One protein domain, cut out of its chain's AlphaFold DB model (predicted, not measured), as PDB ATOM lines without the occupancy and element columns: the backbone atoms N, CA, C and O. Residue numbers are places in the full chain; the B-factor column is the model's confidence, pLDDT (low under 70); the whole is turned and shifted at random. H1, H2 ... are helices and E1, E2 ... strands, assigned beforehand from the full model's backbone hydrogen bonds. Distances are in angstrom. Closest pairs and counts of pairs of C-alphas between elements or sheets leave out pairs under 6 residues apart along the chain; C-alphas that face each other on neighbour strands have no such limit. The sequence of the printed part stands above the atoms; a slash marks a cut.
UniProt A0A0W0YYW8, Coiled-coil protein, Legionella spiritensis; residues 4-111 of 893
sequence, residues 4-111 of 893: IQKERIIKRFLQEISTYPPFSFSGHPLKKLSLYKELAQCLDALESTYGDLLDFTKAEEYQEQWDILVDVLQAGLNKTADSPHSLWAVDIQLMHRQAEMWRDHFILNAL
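AT A GLANCE: This is residues 4 to 111 of the 893 residues of the protein "Coiled-coil protein" of Legionella spiritensis (UniProt A0A0W0YYW8). H3 and H4 pack together in opposite directions, joined through the small strand hairpin E1 E2; H2 meets the first part of H4, and H1 crosses H2. The printed part has 108 residues, mostly helix, in the order H1 H2 H3 E1 E2 H4, with an antiparallel sheet E1 - E2. It is compact, radius of gyration of the C-alphas 14.1 A, spanning 48 by 28 by 23 A.

IN THESE COORDINATES: H1, residues 4 to 17, 20.4 A, begins at C-alpha 4 (40.247, 0.466, -39.647). H2 is residues 37 to 50, 19.4 A; H3 63 to 75, 18.2 A; E1 77 to 79, 6.1 A; E2 87 to 90, 7.7 A. H4, residues 92 to 110, 27.3 A, ends at C-alpha 110 (29.146, -27.535, -55.309).

HOW THE PARTS SIT: H1, with residues 6 to 10 alone, touches H2 about perpendicular at 75 degrees; the closest C-alphas, Lys 6 and Ala 40, are 6.3 A apart. H4, with residues 92 to 99 alone, only just touches H2, with 3 pairs of C-alphas within 8 A, closest Cys 42 and Ile 92, 6.2 A. With residues 94 to 102 alone it touches H3, a steep tilt of 40 degrees, opposite ways; the closest C-alphas, Val 72 and Met 95, are 5.1 A apart. In the hairpin E1 and E2, N 78 and O 89 are within hydrogen-bond range, 3.1 A. In H1, H2, H3 and H4 every O i to N i+4 pair is too.

THE WHOLE: The C-alphas farthest apart, Gly 27 and Leu 111, are 48.9 A apart. The printed part has no cut; links H1 to H2 and H2 to H3 are long. Model pLDDT is under 70 in residues 19 to 35 and 82 to 86.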
ATOM      1  N   ILE A   4      41.320   0.486 -40.654       82.12
ATOM      2  CA  ILE A   4      40.247   0.466 -39.647       82.12
ATOM      3  C   ILE A   4      39.557  -0.905 -39.603       82.12
ATOM      4  O   ILE A   4      39.243  -1.405 -38.528       82.12
ATOM      5  N   GLN A   5      39.320  -1.527 -40.756       84.44
ATOM      6  CA  GLN A   5      38.664  -2.831 -40.849       84.44
ATOM      7  C   GLN A   5      39.580  -3.950 -40.345       84.44
ATOM      8  O   GLN A   5      39.153  -4.763 -39.527       84.44
ATOM      9  N   LYS A   6      40.861  -3.929 -40.741       86.25
ATOM     10  CA  LYS A   6      41.888  -4.845 -40.215       86.25
ATOM     11  C   LYS A   6      41.945  -4.800 -38.691       86.25
ATOM     12  O   LYS A   6      41.972  -5.837 -38.036       86.25
ATOM     13  N   GLU A   7      41.921  -3.598 -38.119       80.44
ATOM     14  CA  GLU A   7      41.939  -3.413 -36.670       80.44
ATOM     15  C   GLU A   7      40.721  -4.048 -35.990       80.44
ATOM     16  O   GLU A   7      40.882  -4.750 -34.990       80.44
ATOM     17  N   ARG A   8      39.511  -3.836 -36.524       85.44
ATOM     18  CA  ARG A   8      38.293  -4.423 -35.948       85.44
ATOM     19  C   ARG A   8      38.307  -5.948 -36.004       85.44
ATOM     20  O   ARG A   8      38.037  -6.574 -34.980       85.44
ATOM     21  N   ILE A   9      38.710  -6.525 -37.139       87.94
ATOM     22  CA  ILE A   9      38.846  -7.977 -37.317       87.94
ATOM     23  C   ILE A   9      39.845  -8.548 -36.307       87.94
ATOM     24  O   ILE A   9      39.497  -9.442 -35.538       87.94
ATOM     25  N   ILE A  10      41.064  -7.995 -36.237       85.12
ATOM     26  CA  ILE A  10      42.097  -8.453 -35.293       85.12
ATOM     27  C   ILE A  10      41.590  -8.336 -33.854       85.12
ATOM     28  O   ILE A  10      41.778  -9.248 -33.049       85.12
ATOM     29  N   LYS A  11      40.923  -7.229 -33.519       81.62
ATOM     30  CA  LYS A  11      40.392  -7.002 -32.177       81.62
ATOM     31  C   LYS A  11      39.348  -8.040 -31.791       81.62
ATOM     32  O   LYS A  11      39.472  -8.620 -30.715       81.62
ATOM     33  N   ARG A  12      38.346  -8.271 -32.641       86.12
ATOM     34  CA  ARG A  12      37.297  -9.260 -32.380       86.12
ATOM     35  C   ARG A  12      37.891 -10.662 -32.263       86.12
ATOM     36  O   ARG A  12      37.634 -11.353 -31.284       86.12
ATOM     37  N   PHE A  13      38.760 -11.031 -33.198       87.12
ATOM     38  CA  PHE A  13      39.436 -12.322 -33.201       87.12
ATOM     39  C   PHE A  13      40.216 -12.578 -31.895       87.12
ATOM     40  O   PHE A  13      40.034 -13.609 -31.250       87.12
ATOM     41  N   LEU A  14      41.034 -11.616 -31.445       81.00
ATOM     42  CA  LEU A  14      41.812 -11.735 -30.202       81.00
ATOM     43  C   LEU A  14      40.936 -11.814 -28.943       81.00
ATOM     44  O   LEU A  14      41.316 -12.483 -27.976       81.00
ATOM     45  N   GLN A  15      39.784 -11.135 -28.946       81.50
ATOM     46  CA  GLN A  15      38.799 -11.210 -27.866       81.50
ATOM     47  C   GLN A  15      38.168 -12.600 -27.772       81.50
ATOM     48  O   GLN A  15      38.049 -13.123 -26.669       81.50
ATOM     49  N   GLU A  16      37.818 -13.212 -28.902       83.62
ATOM     50  CA  GLU A  16      37.161 -14.524 -28.932       83.62
ATOM     51  C   GLU A  16      38.094 -15.668 -28.528       83.62
ATOM     52  O   GLU A  16      37.677 -16.584 -27.820       83.62
ATOM     53  N   ILE A  17      39.376 -15.607 -28.902       79.88
ATOM     54  CA  ILE A  17      40.326 -16.662 -28.525       79.88
ATOM     55  C   ILE A  17      40.853 -16.533 -27.088       79.88
ATOM     56  O   ILE A  17      41.503 -17.458 -26.606       79.88
ATOM     57  N   SER A  18      40.620 -15.410 -26.401       77.06
ATOM     58  CA  SER A  18      41.133 -15.155 -25.046       77.06
ATOM     59  C   SER A  18      40.031 -15.323 -24.000       77.06
ATOM     60  O   SER A  18      39.237 -14.415 -23.767       77.06
ATOM     61  N   THR A  19      40.000 -16.483 -23.344       67.69
ATOM     62  CA  THR A  19      38.901 -16.879 -22.453       67.69
ATOM     63  C   THR A  19      38.966 -16.294 -21.036       67.69
ATOM     64  O   THR A  19      37.914 -15.910 -20.526       67.69
ATOM     65  N   TYR A  20      40.138 -16.179 -20.382       65.31
ATOM     66  CA  TYR A  20      40.247 -15.523 -19.062       65.31
ATOM     67  C   TYR A  20      41.696 -15.209 -18.593       65.31
ATOM     68  O   TYR A  20      42.493 -16.140 -18.489       65.31
ATOM     69  N   PRO A  21      42.014 -13.963 -18.164       62.59
ATOM     70  CA  PRO A  21      41.146 -12.794 -18.207       62.59
ATOM     71  C   PRO A  21      40.892 -12.347 -19.657       62.59
ATOM     72  O   PRO A  21      41.761 -12.513 -20.516       62.59
ATOM     73  N   PRO A  22      39.697 -11.799 -19.949       64.56
ATOM     74  CA  PRO A  22      39.326 -11.402 -21.301       64.56
ATOM     75  C   PRO A  22      40.309 -10.369 -21.852       64.56
ATOM     76  O   PRO A  22      40.766  -9.470 -21.137       64.56
ATOM     77  N   PHE A  23      40.617 -10.486 -23.143       67.62
ATOM     78  CA  PHE A  23      41.521  -9.558 -23.810       67.62
ATOM     79  C   PHE A  23      40.956  -8.129 -23.759       67.62
ATOM     80  O   PHE A  23      39.884  -7.848 -24.302       67.62
ATOM     81  N   SER A  24      41.683  -7.206 -23.122       62.09
ATOM     82  CA  SER A  24      41.292  -5.798 -23.003       62.09
ATOM     83  C   SER A  24      42.300  -4.885 -23.699       62.09
ATOM     84  O   SER A  24      43.483  -4.843 -23.354       62.09
ATOM     85  N   PHE A  25      41.827  -4.119 -24.684       63.50
ATOM     86  CA  PHE A  25      42.615  -3.071 -25.330       63.50
ATOM     87  C   PHE A  25      42.653  -1.818 -24.442       63.50
ATOM     88  O   PHE A  25      41.712  -1.028 -24.443       63.50
ATOM     89  N   SER A  26      43.753  -1.582 -23.720       50.69
ATOM     90  CA  SER A  26      44.031  -0.273 -23.107       50.69
ATOM     91  C   SER A  26      44.917   0.588 -24.035       50.69
ATOM     92  O   SER A  26      46.031   0.188 -24.386       50.69
ATOM     93  N   GLY A  27      44.427   1.760 -24.470       54.72
ATOM     94  CA  GLY A  27      45.194   2.784 -25.217       54.72
ATOM     95  C   GLY A  27      44.893   2.943 -26.724       54.72
ATOM     96  O   GLY A  27      44.178   2.143 -27.316       54.72
ATOM     97  N   HIS A  28      45.444   4.013 -27.329       43.84
ATOM     98  CA  HIS A  28      45.176   4.464 -28.710       43.84
ATOM     99  C   HIS A  28      45.530   3.391 -29.772       43.84
ATOM    100  O   HIS A  28      46.666   2.906 -29.765       43.84
ATOM    101  N   PRO A  29      44.636   3.060 -30.725       50.25
ATOM    102  CA  PRO A  29      44.781   1.839 -31.531       50.25
ATOM    103  C   PRO A  29      45.912   1.840 -32.572       50.25
ATOM    104  O   PRO A  29      46.608   0.840 -32.751       50.25
ATOM    105  N   LEU A  30      46.188   2.999 -33.182       46.09
ATOM    106  CA  LEU A  30      47.170   3.156 -34.268       46.09
ATOM    107  C   LEU A  30      48.625   2.835 -33.867       46.09
ATOM    108  O   LEU A  30      49.438   2.513 -34.727       46.09
ATOM    109  N   LYS A  31      48.975   2.878 -32.571       51.53
ATOM    110  CA  LYS A  31      50.326   2.527 -32.079       51.53
ATOM    111  C   LYS A  31      50.536   1.026 -31.838       51.53
ATOM    112  O   LYS A  31      51.668   0.632 -31.581       51.53
ATOM    113  N   LYS A  32      49.485   0.192 -31.890       54.31
ATOM    114  CA  LYS A  32      49.559  -1.255 -31.591       54.31
ATOM    115  C   LYS A  32      49.449  -2.165 -32.817       54.31
ATOM    116  O   LYS A  32      49.805  -3.333 -32.707       54.31
ATOM    117  N   LEU A  33      49.079  -1.642 -33.991       52.69
ATOM    118  CA  LEU A  33      49.191  -2.371 -35.266       52.69
ATOM    119  C   LEU A  33      50.632  -2.847 -35.534       52.69
ATOM    120  O   LEU A  33      50.820  -3.890 -36.143       52.69
ATOM    121  N   SER A  34      51.652  -2.161 -35.000       57.25
ATOM    122  CA  SER A  34      53.046  -2.615 -35.077       57.25
ATOM    123  C   SER A  34      53.315  -3.932 -34.334       57.25
ATOM    124  O   SER A  34      54.213  -4.658 -34.741       57.25
ATOM    125  N   LEU A  35      52.553  -4.251 -33.275       57.75
ATOM    126  CA  LEU A  35      52.660  -5.513 -32.522       57.75
ATOM    127  C   LEU A  35      51.950  -6.680 -33.227       57.75
ATOM    128  O   LEU A  35      52.271  -7.831 -32.966       57.75
ATOM    129  N   TYR A  36      51.011  -6.379 -34.129       71.81
ATOM    130  CA  TYR A  36      50.227  -7.357 -34.896       71.81
ATOM    131  C   TYR A  36      50.447  -7.208 -36.405       71.81
ATOM    132  O   TYR A  36      49.591  -7.577 -37.209       71.81
ATOM    133  N   LYS A  37      51.594  -6.640 -36.795       76.69
ATOM    134  CA  LYS A  37      51.906  -6.276 -38.180       76.69
ATOM    135  C   LYS A  37      51.841  -7.485 -39.110       76.69
ATOM    136  O   LYS A  37      51.303  -7.372 -40.203       76.69
ATOM    137  N   GLU A  38      52.342  -8.629 -38.656       77.50
ATOM    138  CA  GLU A  38      52.328  -9.883 -39.416       77.50
ATOM    139  C   GLU A  38      50.900 -10.399 -39.645       77.50
ATOM    140  O   GLU A  38      50.562 -10.817 -40.748       77.50
ATOM    141  N   LEU A  39      50.025 -10.287 -38.639       81.31
ATOM    142  CA  LEU A  39      48.615 -10.666 -38.761       81.31
ATOM    143  C   LEU A  39      47.857  -9.716 -39.702       81.31
ATOM    144  O   LEU A  39      47.054 -10.161 -40.513       81.31
ATOM    145  N   ALA A  40      48.149  -8.414 -39.644       83.94
ATOM    146  CA  ALA A  40      47.582  -7.430 -40.564       83.94
ATOM    147  C   ALA A  40      48.039  -7.653 -42.017       83.94
ATOM    148  O   ALA A  40      47.220  -7.580 -42.928       83.94
ATOM    149  N   GLN A  41      49.320  -7.976 -42.232       84.06
ATOM    150  CA  GLN A  41      49.850  -8.359 -43.546       84.06
ATOM    151  C   GLN A  41      49.212  -9.651 -44.061       84.06
ATOM    152  O   GLN A  41      48.928  -9.759 -45.251       84.06
ATOM    153  N   CYS A  42      48.951 -10.611 -43.174       84.50
ATOM    154  CA  CYS A  42      48.245 -11.832 -43.535       84.50
ATOM    155  C   CYS A  42      46.808 -11.547 -43.979       84.50
ATOM    156  O   CYS A  42      46.390 -12.067 -45.004       84.50
ATOM    157  N   LEU A  43      46.073 -10.682 -43.276       89.62
ATOM    158  CA  LEU A  43      44.728 -10.274 -43.695       89.62
ATOM    159  C   LEU A  43      44.726  -9.626 -45.087       89.62
ATOM    160  O   LEU A  43      43.853  -9.938 -45.890       89.62
ATOM    161  N   ASP A  44      45.714  -8.781 -45.398       88.06
ATOM    162  CA  ASP A  44      45.862  -8.216 -46.747       88.06
ATOM    163  C   ASP A  44      46.168  -9.309 -47.795       88.06
ATOM    164  O   ASP A  44      45.591  -9.293 -48.881       88.06
ATOM    165  N   ALA A  45      47.022 -10.287 -47.469       86.62
ATOM    166  CA  ALA A  45      47.341 -11.408 -48.358       86.62
ATOM    167  C   ALA A  45      46.146 -12.359 -48.569       86.62
ATOM    168  O   ALA A  45      45.918 -12.841 -49.680       86.62
ATOM    169  N   LEU A  46      45.361 -12.626 -47.522       89.00
ATOM    170  CA  LEU A  46      44.147 -13.434 -47.606       89.00
ATOM    171  C   LEU A  46      43.067 -12.717 -48.422       89.00
ATOM    172  O   LEU A  46      42.440 -13.357 -49.255       89.00
ATOM    173  N   GLU A  47      42.884 -11.406 -48.255       89.69
ATOM    174  CA  GLU A  47      41.948 -10.627 -49.080       89.69
ATOM    175  C   GLU A  47      42.358 -10.639 -50.556       89.69
ATOM    176  O   GLU A  47      41.515 -10.861 -51.424       89.69
ATOM    177  N   SER A  48      43.652 -10.474 -50.856       86.75
ATOM    178  CA  SER A  48      44.126 -10.500 -52.243       86.75
ATOM    179  C   SER A  48      44.022 -11.877 -52.897       86.75
ATOM    180  O   SER A  48      43.844 -11.959 -54.108       86.75
ATOM    181  N   THR A  49      44.169 -12.957 -52.121       86.06
ATOM    182  CA  THR A  49      44.285 -14.327 -52.658       86.06
ATOM    183  C   THR A  49      42.974 -15.109 -52.598       86.06
ATOM    184  O   THR A  49      42.697 -15.919 -53.478       86.06
ATOM    185  N   TYR A  50      42.176 -14.865 -51.560       89.12
ATOM    186  CA  TYR A  50      40.979 -15.619 -51.186       89.12
ATOM    187  C   TYR A  50      39.753 -14.717 -51.023       89.12
ATOM    188  O   TYR A  50      38.819 -15.068 -50.303       89.12
ATOM    189  N   GLY A  51      39.732 -13.554 -51.680       83.81
ATOM    190  CA  GLY A  51      38.569 -12.661 -51.679       83.81
ATOM    191  C   GLY A  51      37.306 -13.285 -52.293       83.81
ATOM    192  O   GLY A  51      36.209 -12.783 -52.074       83.81
ATOM    193  N   ASP A  52      37.437 -14.391 -53.034       83.19
ATOM    194  CA  ASP A  52      36.320 -15.211 -53.515       83.19
ATOM    195  C   ASP A  52      35.746 -16.152 -52.438       83.19
ATOM    196  O   ASP A  52      34.576 -16.522 -52.510       83.19
ATOM    197  N   LEU A  53      36.554 -16.533 -51.444       87.38
ATOM    198  CA  LEU A  53      36.153 -17.350 -50.294       87.38
ATOM    199  C   LEU A  53      35.629 -16.485 -49.138       87.38
ATOM    200  O   LEU A  53      34.607 -16.808 -48.530       87.38
ATOM    201  N   LEU A  54      36.358 -15.411 -48.824       87.50
ATOM    202  CA  LEU A  54      36.129 -14.533 -47.683       87.50
ATOM    203  C   LEU A  54      35.788 -13.121 -48.166       87.50
ATOM    204  O   LEU A  54      36.666 -12.369 -48.594       87.50
ATOM    205  N   ASP A  55      34.522 -12.724 -48.032       87.62
ATOM    206  CA  ASP A  55      34.128 -11.328 -48.222       87.62
ATOM    207  C   ASP A  55      34.463 -10.551 -46.947       87.62
ATOM    208  O   ASP A  55      33.652 -10.440 -46.027       87.62
ATOM    209  N   PHE A  56      35.672  -9.992 -46.885       85.56
ATOM    210  CA  PHE A  56      36.147  -9.245 -45.719       85.56
ATOM    211  C   PHE A  56      35.240  -8.063 -45.350       85.56
ATOM    212  O   PHE A  56      35.202  -7.682 -44.178       85.56
ATOM    213  N   THR A  57      34.473  -7.500 -46.297       83.44
ATOM    214  CA  THR A  57      33.505  -6.419 -46.020       83.44
ATOM    215  C   THR A  57      32.308  -6.891 -45.203       83.44
ATOM    216  O   THR A  57      31.719  -6.098 -44.473       83.44
ATOM    217  N   LYS A  58      32.005  -8.188 -45.273       82.44
ATOM    218  CA  LYS A  58      30.879  -8.854 -44.614       82.44
ATOM    219  C   LYS A  58      31.307  -9.866 -43.554       82.44
ATOM    220  O   LYS A  58      30.472 -10.299 -42.767       82.44
ATOM    221  N   ALA A  59      32.586 -10.226 -43.481       84.19
ATOM    222  CA  ALA A  59      33.088 -11.255 -42.573       84.19
ATOM    223  C   ALA A  59      32.765 -10.968 -41.100       84.19
ATOM    224  O   ALA A  59      32.537 -11.891 -40.332       84.19
ATOM    225  N   GLU A  60      32.690  -9.694 -40.700       85.50
ATOM    226  CA  GLU A  60      32.296  -9.308 -39.340       85.50
ATOM    227  C   GLU A  60      30.773  -9.445 -39.088       85.50
ATOM    228  O   GLU A  60      30.346  -9.565 -37.943       85.50
ATOM    229  N   GLU A  61      29.937  -9.433 -40.127       85.44
ATOM    230  CA  GLU A  61      28.469  -9.430 -40.015       85.44
ATOM    231  C   GLU A  61      27.853 -10.832 -40.141       85.44
ATOM    232  O   GLU A  61      26.827 -11.115 -39.521       85.44
ATOM    233  N   TYR A  62      28.480 -11.723 -40.917       89.12
ATOM    234  CA  TYR A  62      27.969 -13.066 -41.197       89.12
ATOM    235  C   TYR A  62      28.767 -14.125 -40.437       89.12
ATOM    236  O   TYR A  62      29.952 -14.324 -40.698       89.12
ATOM    237  N   GLN A  63      28.101 -14.847 -39.529       89.88
ATOM    238  CA  GLN A  63      28.756 -15.817 -38.646       89.88
ATOM    239  C   GLN A  63      29.506 -16.918 -39.411       89.88
ATOM    240  O   GLN A  63      30.622 -17.245 -39.040       89.88
ATOM    241  N   GLU A  64      28.953 -17.431 -40.513       88.38
ATOM    242  CA  GLU A  64      29.622 -18.461 -41.324       88.38
ATOM    243  C   GLU A  64      30.952 -17.966 -41.919       88.38
ATOM    244  O   GLU A  64      31.952 -18.678 -41.895       88.38
ATOM    245  N   GLN A  65      30.985 -16.724 -42.416       90.62
ATOM    246  CA  GLN A  65      32.203 -16.091 -42.937       90.62
ATOM    247  C   GLN A  65      33.214 -15.829 -41.815       90.62
ATOM    248  O   GLN A  65      34.419 -16.011 -41.997       90.62
ATOM    249  N   TRP A  66      32.716 -15.432 -40.642       93.44
ATOM    250  CA  TRP A  66      33.534 -15.227 -39.457       93.44
ATOM    251  C   TRP A  66      34.180 -16.527 -38.969       93.44
ATOM    252  O   TRP A  66      35.377 -16.540 -38.707       93.44
ATOM    253  N   ASP A  67      33.426 -17.626 -38.904       92.06
ATOM    254  CA  ASP A  67      33.917 -18.924 -38.432       92.06
ATOM    255  C   ASP A  67      35.043 -19.461 -39.330       92.06
ATOM    256  O   ASP A  67      36.062 -19.938 -38.827       92.06
ATOM    257  N   ILE A  68      34.908 -19.311 -40.655       92.19
ATOM    258  CA  ILE A  68      35.969 -19.657 -41.616       92.19
ATOM    259  C   ILE A  68      37.209 -18.799 -41.363       92.19
ATOM    260  O   ILE A  68      38.318 -19.323 -41.268       92.19
ATOM    261  N   LEU A  69      37.037 -17.480 -41.238       92.94
ATOM    262  CA  LEU A  69      38.149 -16.567 -40.988       92.94
ATOM    263  C   LEU A  69      38.853 -16.896 -39.664       92.94
ATOM    264  O   LEU A  69      40.080 -16.929 -39.618       92.94
ATOM    265  N   VAL A  70      38.104 -17.185 -38.598       92.19
ATOM    266  CA  VAL A  70      38.649 -17.581 -37.292       92.19
ATOM    267  C   VAL A  70      39.466 -18.862 -37.411       92.19
ATOM    268  O   VAL A  70      40.584 -18.894 -36.904       92.19
ATOM    269  N   ASP A  71      38.953 -19.894 -38.078       93.19
ATOM    270  CA  ASP A  71      39.658 -21.165 -38.261       93.19
ATOM    271  C   ASP A  71      40.952 -20.995 -39.082       93.19
ATOM    272  O   ASP A  71      42.019 -21.464 -38.677       93.19
ATOM    273  N   VAL A  72      40.893 -20.223 -40.174       93.12
ATOM    274  CA  VAL A  72      42.063 -19.869 -40.998       93.12
ATOM    275  C   VAL A  72      43.125 -19.148 -40.174       93.12
ATOM    276  O   VAL A  72      44.296 -19.529 -40.210       93.12
ATOM    277  N   LEU A  73      42.729 -18.123 -39.416       90.94
ATOM    278  CA  LEU A  73      43.656 -17.372 -38.576       90.94
ATOM    279  C   LEU A  73      44.202 -18.253 -37.448       90.94
ATOM    280  O   LEU A  73      45.399 -18.237 -37.195       90.94
ATOM    281  N   GLN A  74      43.378 -19.063 -36.782       90.31
ATOM    282  CA  GLN A  74      43.836 -19.946 -35.705       90.31
ATOM    283  C   GLN A  74      44.883 -20.955 -36.172       90.31
ATOM    284  O   GLN A  74      45.839 -21.193 -35.431       90.31
ATOM    285  N   ALA A  75      44.743 -21.503 -37.382       90.88
ATOM    286  CA  ALA A  75      45.663 -22.505 -37.906       90.88
ATOM    287  C   ALA A  75      47.120 -22.021 -37.922       90.88
ATOM    288  O   ALA A  75      48.011 -22.781 -37.563       90.88
ATOM    289  N   GLY A  76      47.374 -20.761 -38.289       86.69
ATOM    290  CA  GLY A  76      48.730 -20.206 -38.380       86.69
ATOM    291  C   GLY A  76      49.206 -19.419 -37.160       86.69
ATOM    292  O   GLY A  76      50.233 -18.747 -37.242       86.69
ATOM    293  N   LEU A  77      48.479 -19.429 -36.040       86.50
ATOM    294  CA  LEU A  77      48.834 -18.613 -34.876       86.50
ATOM    295  C   LEU A  77      49.617 -19.386 -33.826       86.50
ATOM    296  O   LEU A  77      49.099 -20.281 -33.160       86.50
ATOM    297  N   ASN A  78      50.841 -18.926 -33.581       81.25
ATOM    298  CA  ASN A  78      51.650 -19.394 -32.471       81.25
ATOM    299  C   ASN A  78      51.475 -18.468 -31.266       81.25
ATOM    300  O   ASN A  78      51.841 -17.286 -31.283       81.25
ATOM    301  N   LYS A  79      50.892 -19.028 -30.206       77.31
ATOM    302  CA  LYS A  79      50.477 -18.300 -29.006       77.31
ATOM    303  C   LYS A  79      50.953 -18.970 -27.722       77.31
ATOM    304  O   LYS A  79      51.226 -20.167 -27.700       77.31
ATOM    305  N   THR A  80      51.062 -18.194 -26.648       70.94
ATOM    306  CA  THR A  80      51.311 -18.722 -25.298       70.94
ATOM    307  C   THR A  80      50.142 -19.582 -24.816       70.94
ATOM    308  O   THR A  80      48.993 -19.314 -25.168       70.94
ATOM    309  N   ALA A  81      50.418 -20.584 -23.974       70.69
ATOM    310  CA  ALA A  81      49.374 -21.393 -23.333       70.69
ATOM    311  C   ALA A  81      48.494 -20.562 -22.377       70.69
ATOM    312  O   ALA A  81      47.321 -20.877 -22.189       70.69
ATOM    313  N   ASP A  82      49.050 -19.480 -21.828       67.50
ATOM    314  CA  ASP A  82      48.355 -18.555 -20.936       67.50
ATOM    315  C   ASP A  82      47.356 -17.670 -21.694       67.50
ATOM    316  O   ASP A  82      47.571 -17.313 -22.859       67.50
ATOM    317  N   SER A  83      46.281 -17.283 -21.005       65.81
ATOM    318  CA  SER A  83      45.280 -16.321 -21.469       65.81
ATOM    319  C   SER A  83      45.423 -15.013 -20.665       65.81
ATOM    320  O   SER A  83      45.628 -15.097 -19.452       65.81
ATOM    321  N   PRO A  84      45.358 -13.812 -21.281       64.62
ATOM    322  CA  PRO A  84      45.234 -13.556 -22.713       64.62
ATOM    323  C   PRO A  84      46.469 -14.021 -23.488       64.62
ATOM    324  O   PRO A  84      47.609 -13.851 -23.055       64.62
ATOM    325  N   HIS A  85      46.219 -14.593 -24.660       67.31
ATOM    326  CA  HIS A  85      47.260 -15.156 -25.501       67.31
ATOM    327  C   HIS A  85      48.207 -14.068 -26.015       67.31
ATOM    328  O   HIS A  85      47.780 -13.123 -26.682       67.31
ATOM    329  N   SER A  86      49.504 -14.225 -25.753       67.31
ATOM    330  CA  SER A  86      50.538 -13.426 -26.410       67.31
ATOM    331  C   SER A  86      50.959 -14.123 -27.699       67.31
ATOM    332  O   SER A  86      51.334 -15.298 -27.678       67.31
ATOM    333  N   LEU A  87      50.868 -13.407 -28.821       72.62
ATOM    334  CA  LEU A  87      51.336 -13.891 -30.119       72.62
ATOM    335  C   LEU A  87      52.845 -13.685 -30.210       72.62
ATOM    336  O   LEU A  87      53.327 -12.585 -29.942       72.62
ATOM    337  N   TRP A  88      53.579 -14.728 -30.583       73.75
ATOM    338  CA  TRP A  88      55.034 -14.645 -30.751       73.75
ATOM    339  C   TRP A  88      55.504 -15.003 -32.165       73.75
ATOM    340  O   TRP A  88      56.640 -14.684 -32.502       73.75
ATOM    341  N   ALA A  89      54.647 -15.612 -32.994       78.62
ATOM    342  CA  ALA A  89      54.878 -15.788 -34.428       78.62
ATOM    343  C   ALA A  89      53.561 -16.002 -35.198       78.62
ATOM    344  O   ALA A  89      52.589 -16.538 -34.652       78.62
ATOM    345  N   VAL A  90      53.561 -15.639 -36.483       83.44
ATOM    346  CA  VAL A  90      52.475 -15.897 -37.442       83.44
ATOM    347  C   VAL A  90      53.007 -16.763 -38.590       83.44
ATOM    348  O   VAL A  90      53.908 -16.352 -39.319       83.44
ATOM    349  N   ASP A  91      52.441 -17.955 -38.776       86.44
ATOM    350  CA  ASP A  91      52.721 -18.819 -39.927       86.44
ATOM    351  C   ASP A  91      51.699 -18.560 -41.042       86.44
ATOM    352  O   ASP A  91      50.631 -19.170 -41.113       86.44
ATOM    353  N   ILE A  92      52.053 -17.632 -41.932       84.62
ATOM    354  CA  ILE A  92      51.225 -17.249 -43.082       84.62
ATOM    355  C   ILE A  92      50.981 -18.451 -44.008       84.62
ATOM    356  O   ILE A  92      49.875 -18.621 -44.516       84.62
ATOM    357  N   GLN A  93      51.972 -19.326 -44.202       86.50
ATOM    358  CA  GLN A  93      51.834 -20.481 -45.095       86.50
ATOM    359  C   GLN A  93      50.783 -21.464 -44.577       86.50
ATOM    360  O   GLN A  93      50.014 -22.019 -45.364       86.50
ATOM    361  N   LEU A  94      50.713 -21.663 -43.261       89.62
ATOM    362  CA  LEU A  94      49.708 -22.527 -42.654       89.62
ATOM    363  C   LEU A  94      48.293 -21.937 -42.761       89.62
ATOM    364  O   LEU A  94      47.363 -22.678 -43.075       89.62
ATOM    365  N   MET A  95      48.136 -20.615 -42.617       91.06
ATOM    366  CA  MET A  95      46.849 -19.943 -42.870       91.06
ATOM    367  C   MET A  95      46.420 -20.076 -44.333       91.06
ATOM    368  O   MET A  95      45.276 -20.430 -44.601       91.06
ATOM    369  N   HIS A  96      47.337 -19.872 -45.287       89.75
ATOM    370  CA  HIS A  96      47.057 -20.087 -46.712       89.75
ATOM    371  C   HIS A  96      46.612 -21.529 -46.990       89.75
ATOM    372  O   HIS A  96      45.628 -21.748 -47.692       89.75
ATOM    373  N   ARG A  97      47.276 -22.531 -46.393       89.38
ATOM    374  CA  ARG A  97      46.852 -23.936 -46.517       89.38
ATOM    375  C   ARG A  97      45.448 -24.165 -45.958       89.38
ATOM    376  O   ARG A  97      44.672 -24.872 -46.595       89.38
ATOM    377  N   GLN A  98      45.121 -23.581 -44.805       92.50
ATOM    378  CA  GLN A  98      43.794 -23.720 -44.201       92.50
ATOM    379  C   GLN A  98      42.711 -23.026 -45.041       92.50
ATOM    380  O   GLN A  98      41.645 -23.599 -45.265       92.50
ATOM    381  N   ALA A  99      42.994 -21.836 -45.575       92.00
ATOM    382  CA  ALA A  99      42.095 -21.132 -46.487       92.00
ATOM    383  C   ALA A  99      41.853 -21.943 -47.770       92.00
ATOM    384  O   ALA A  99      40.709 -22.127 -48.180       92.00
ATOM    385  N   GLU A 100      42.905 -22.523 -48.357       89.69
ATOM    386  CA  GLU A 100      42.776 -23.409 -49.519       89.69
ATOM    387  C   GLU A 100      41.942 -24.659 -49.196       89.69
ATOM    388  O   GLU A 100      41.151 -25.107 -50.024       89.69
ATOM    389  N   MET A 101      42.059 -25.219 -47.986       90.50
ATOM    390  CA  MET A 101      41.221 -26.344 -47.555       90.50
ATOM    391  C   MET A 101      39.733 -25.983 -47.511       90.50
ATOM    392  O   MET A 101      38.916 -26.779 -47.980       90.50
ATOM    393  N   TRP A 102      39.379 -24.805 -46.994       92.12
ATOM    394  CA  TRP A 102      38.002 -24.303 -47.019       92.12
ATOM    395  C   TRP A 102      37.514 -24.034 -48.438       92.12
ATOM    396  O   TRP A 102      36.423 -24.470 -48.806       92.12
ATOM    397  N   ARG A 103      38.340 -23.389 -49.266       90.88
ATOM    398  CA  ARG A 103      38.033 -23.151 -50.681       90.88
ATOM    399  C   ARG A 103      37.739 -24.457 -51.415       90.88
ATOM    400  O   ARG A 103      36.695 -24.586 -52.053       90.88
ATOM    401  N   ASP A 104      38.604 -25.456 -51.252       90.88
ATOM    402  CA  ASP A 104      38.406 -26.802 -51.791       90.88
ATOM    403  C   ASP A 104      37.111 -27.437 -51.280       90.88
ATOM    404  O   ASP A 104      36.388 -28.058 -52.056       90.88
ATOM    405  N   HIS A 105      36.797 -27.293 -49.990       89.75
ATOM    406  CA  HIS A 105      35.573 -27.840 -49.410       89.75
ATOM    407  C   HIS A 105      34.320 -27.300 -50.114       89.75
ATOM    408  O   HIS A 105      33.473 -28.092 -50.535       89.75
ATOM    409  N   PHE A 106      34.221 -25.981 -50.300       89.94
ATOM    410  CA  PHE A 106      33.083 -25.361 -50.982       89.94
ATOM    411  C   PHE A 106      33.007 -25.750 -52.458       89.94
ATOM    412  O   PHE A 106      31.944 -26.174 -52.915       89.94
ATOM    413  N   ILE A 107      34.130 -25.696 -53.182       90.56
ATOM    414  CA  ILE A 107      34.179 -26.082 -54.599       90.56
ATOM    415  C   ILE A 107      33.725 -27.537 -54.770       90.56
ATOM    416  O   ILE A 107      32.855 -27.823 -55.589       90.56
ATOM    417  N   LEU A 108      34.260 -28.468 -53.975       92.69
ATOM    418  CA  LEU A 108      33.934 -29.892 -54.090       92.69
ATOM    419  C   LEU A 108      32.503 -30.228 -53.637       92.69
ATOM    420  O   LEU A 108      31.940 -31.224 -54.096       92.69
ATOM    421  N   ASN A 109      31.909 -29.442 -52.737       89.69
ATOM    422  CA  ASN A 109      30.501 -29.591 -52.353       89.69
ATOM    423  C   ASN A 109      29.534 -29.055 -53.414       89.69
ATOM    424  O   ASN A 109      28.416 -29.551 -53.500       89.69
ATOM    425  N   ALA A 110      29.953 -28.075 -54.217       89.81
ATOM    426  CA  ALA A 110      29.146 -27.535 -55.309       89.81
ATOM    427  C   ALA A 110      29.107 -28.451 -56.547       89.81
ATOM    428  O   ALA A 110      28.228 -28.309 -57.396       89.81
ATOM    429  N   LEU A 111      30.054 -29.390 -56.669       92.06
ATOM    430  CA  LEU A 111      30.054 -30.387 -57.739       92.06
ATOM    431  C   LEU A 111      28.916 -31.403 -57.559       92.06
ATOM    432  O   LEU A 111      28.558 -31.717 -56.419       92.06
TER     433      LEU A 111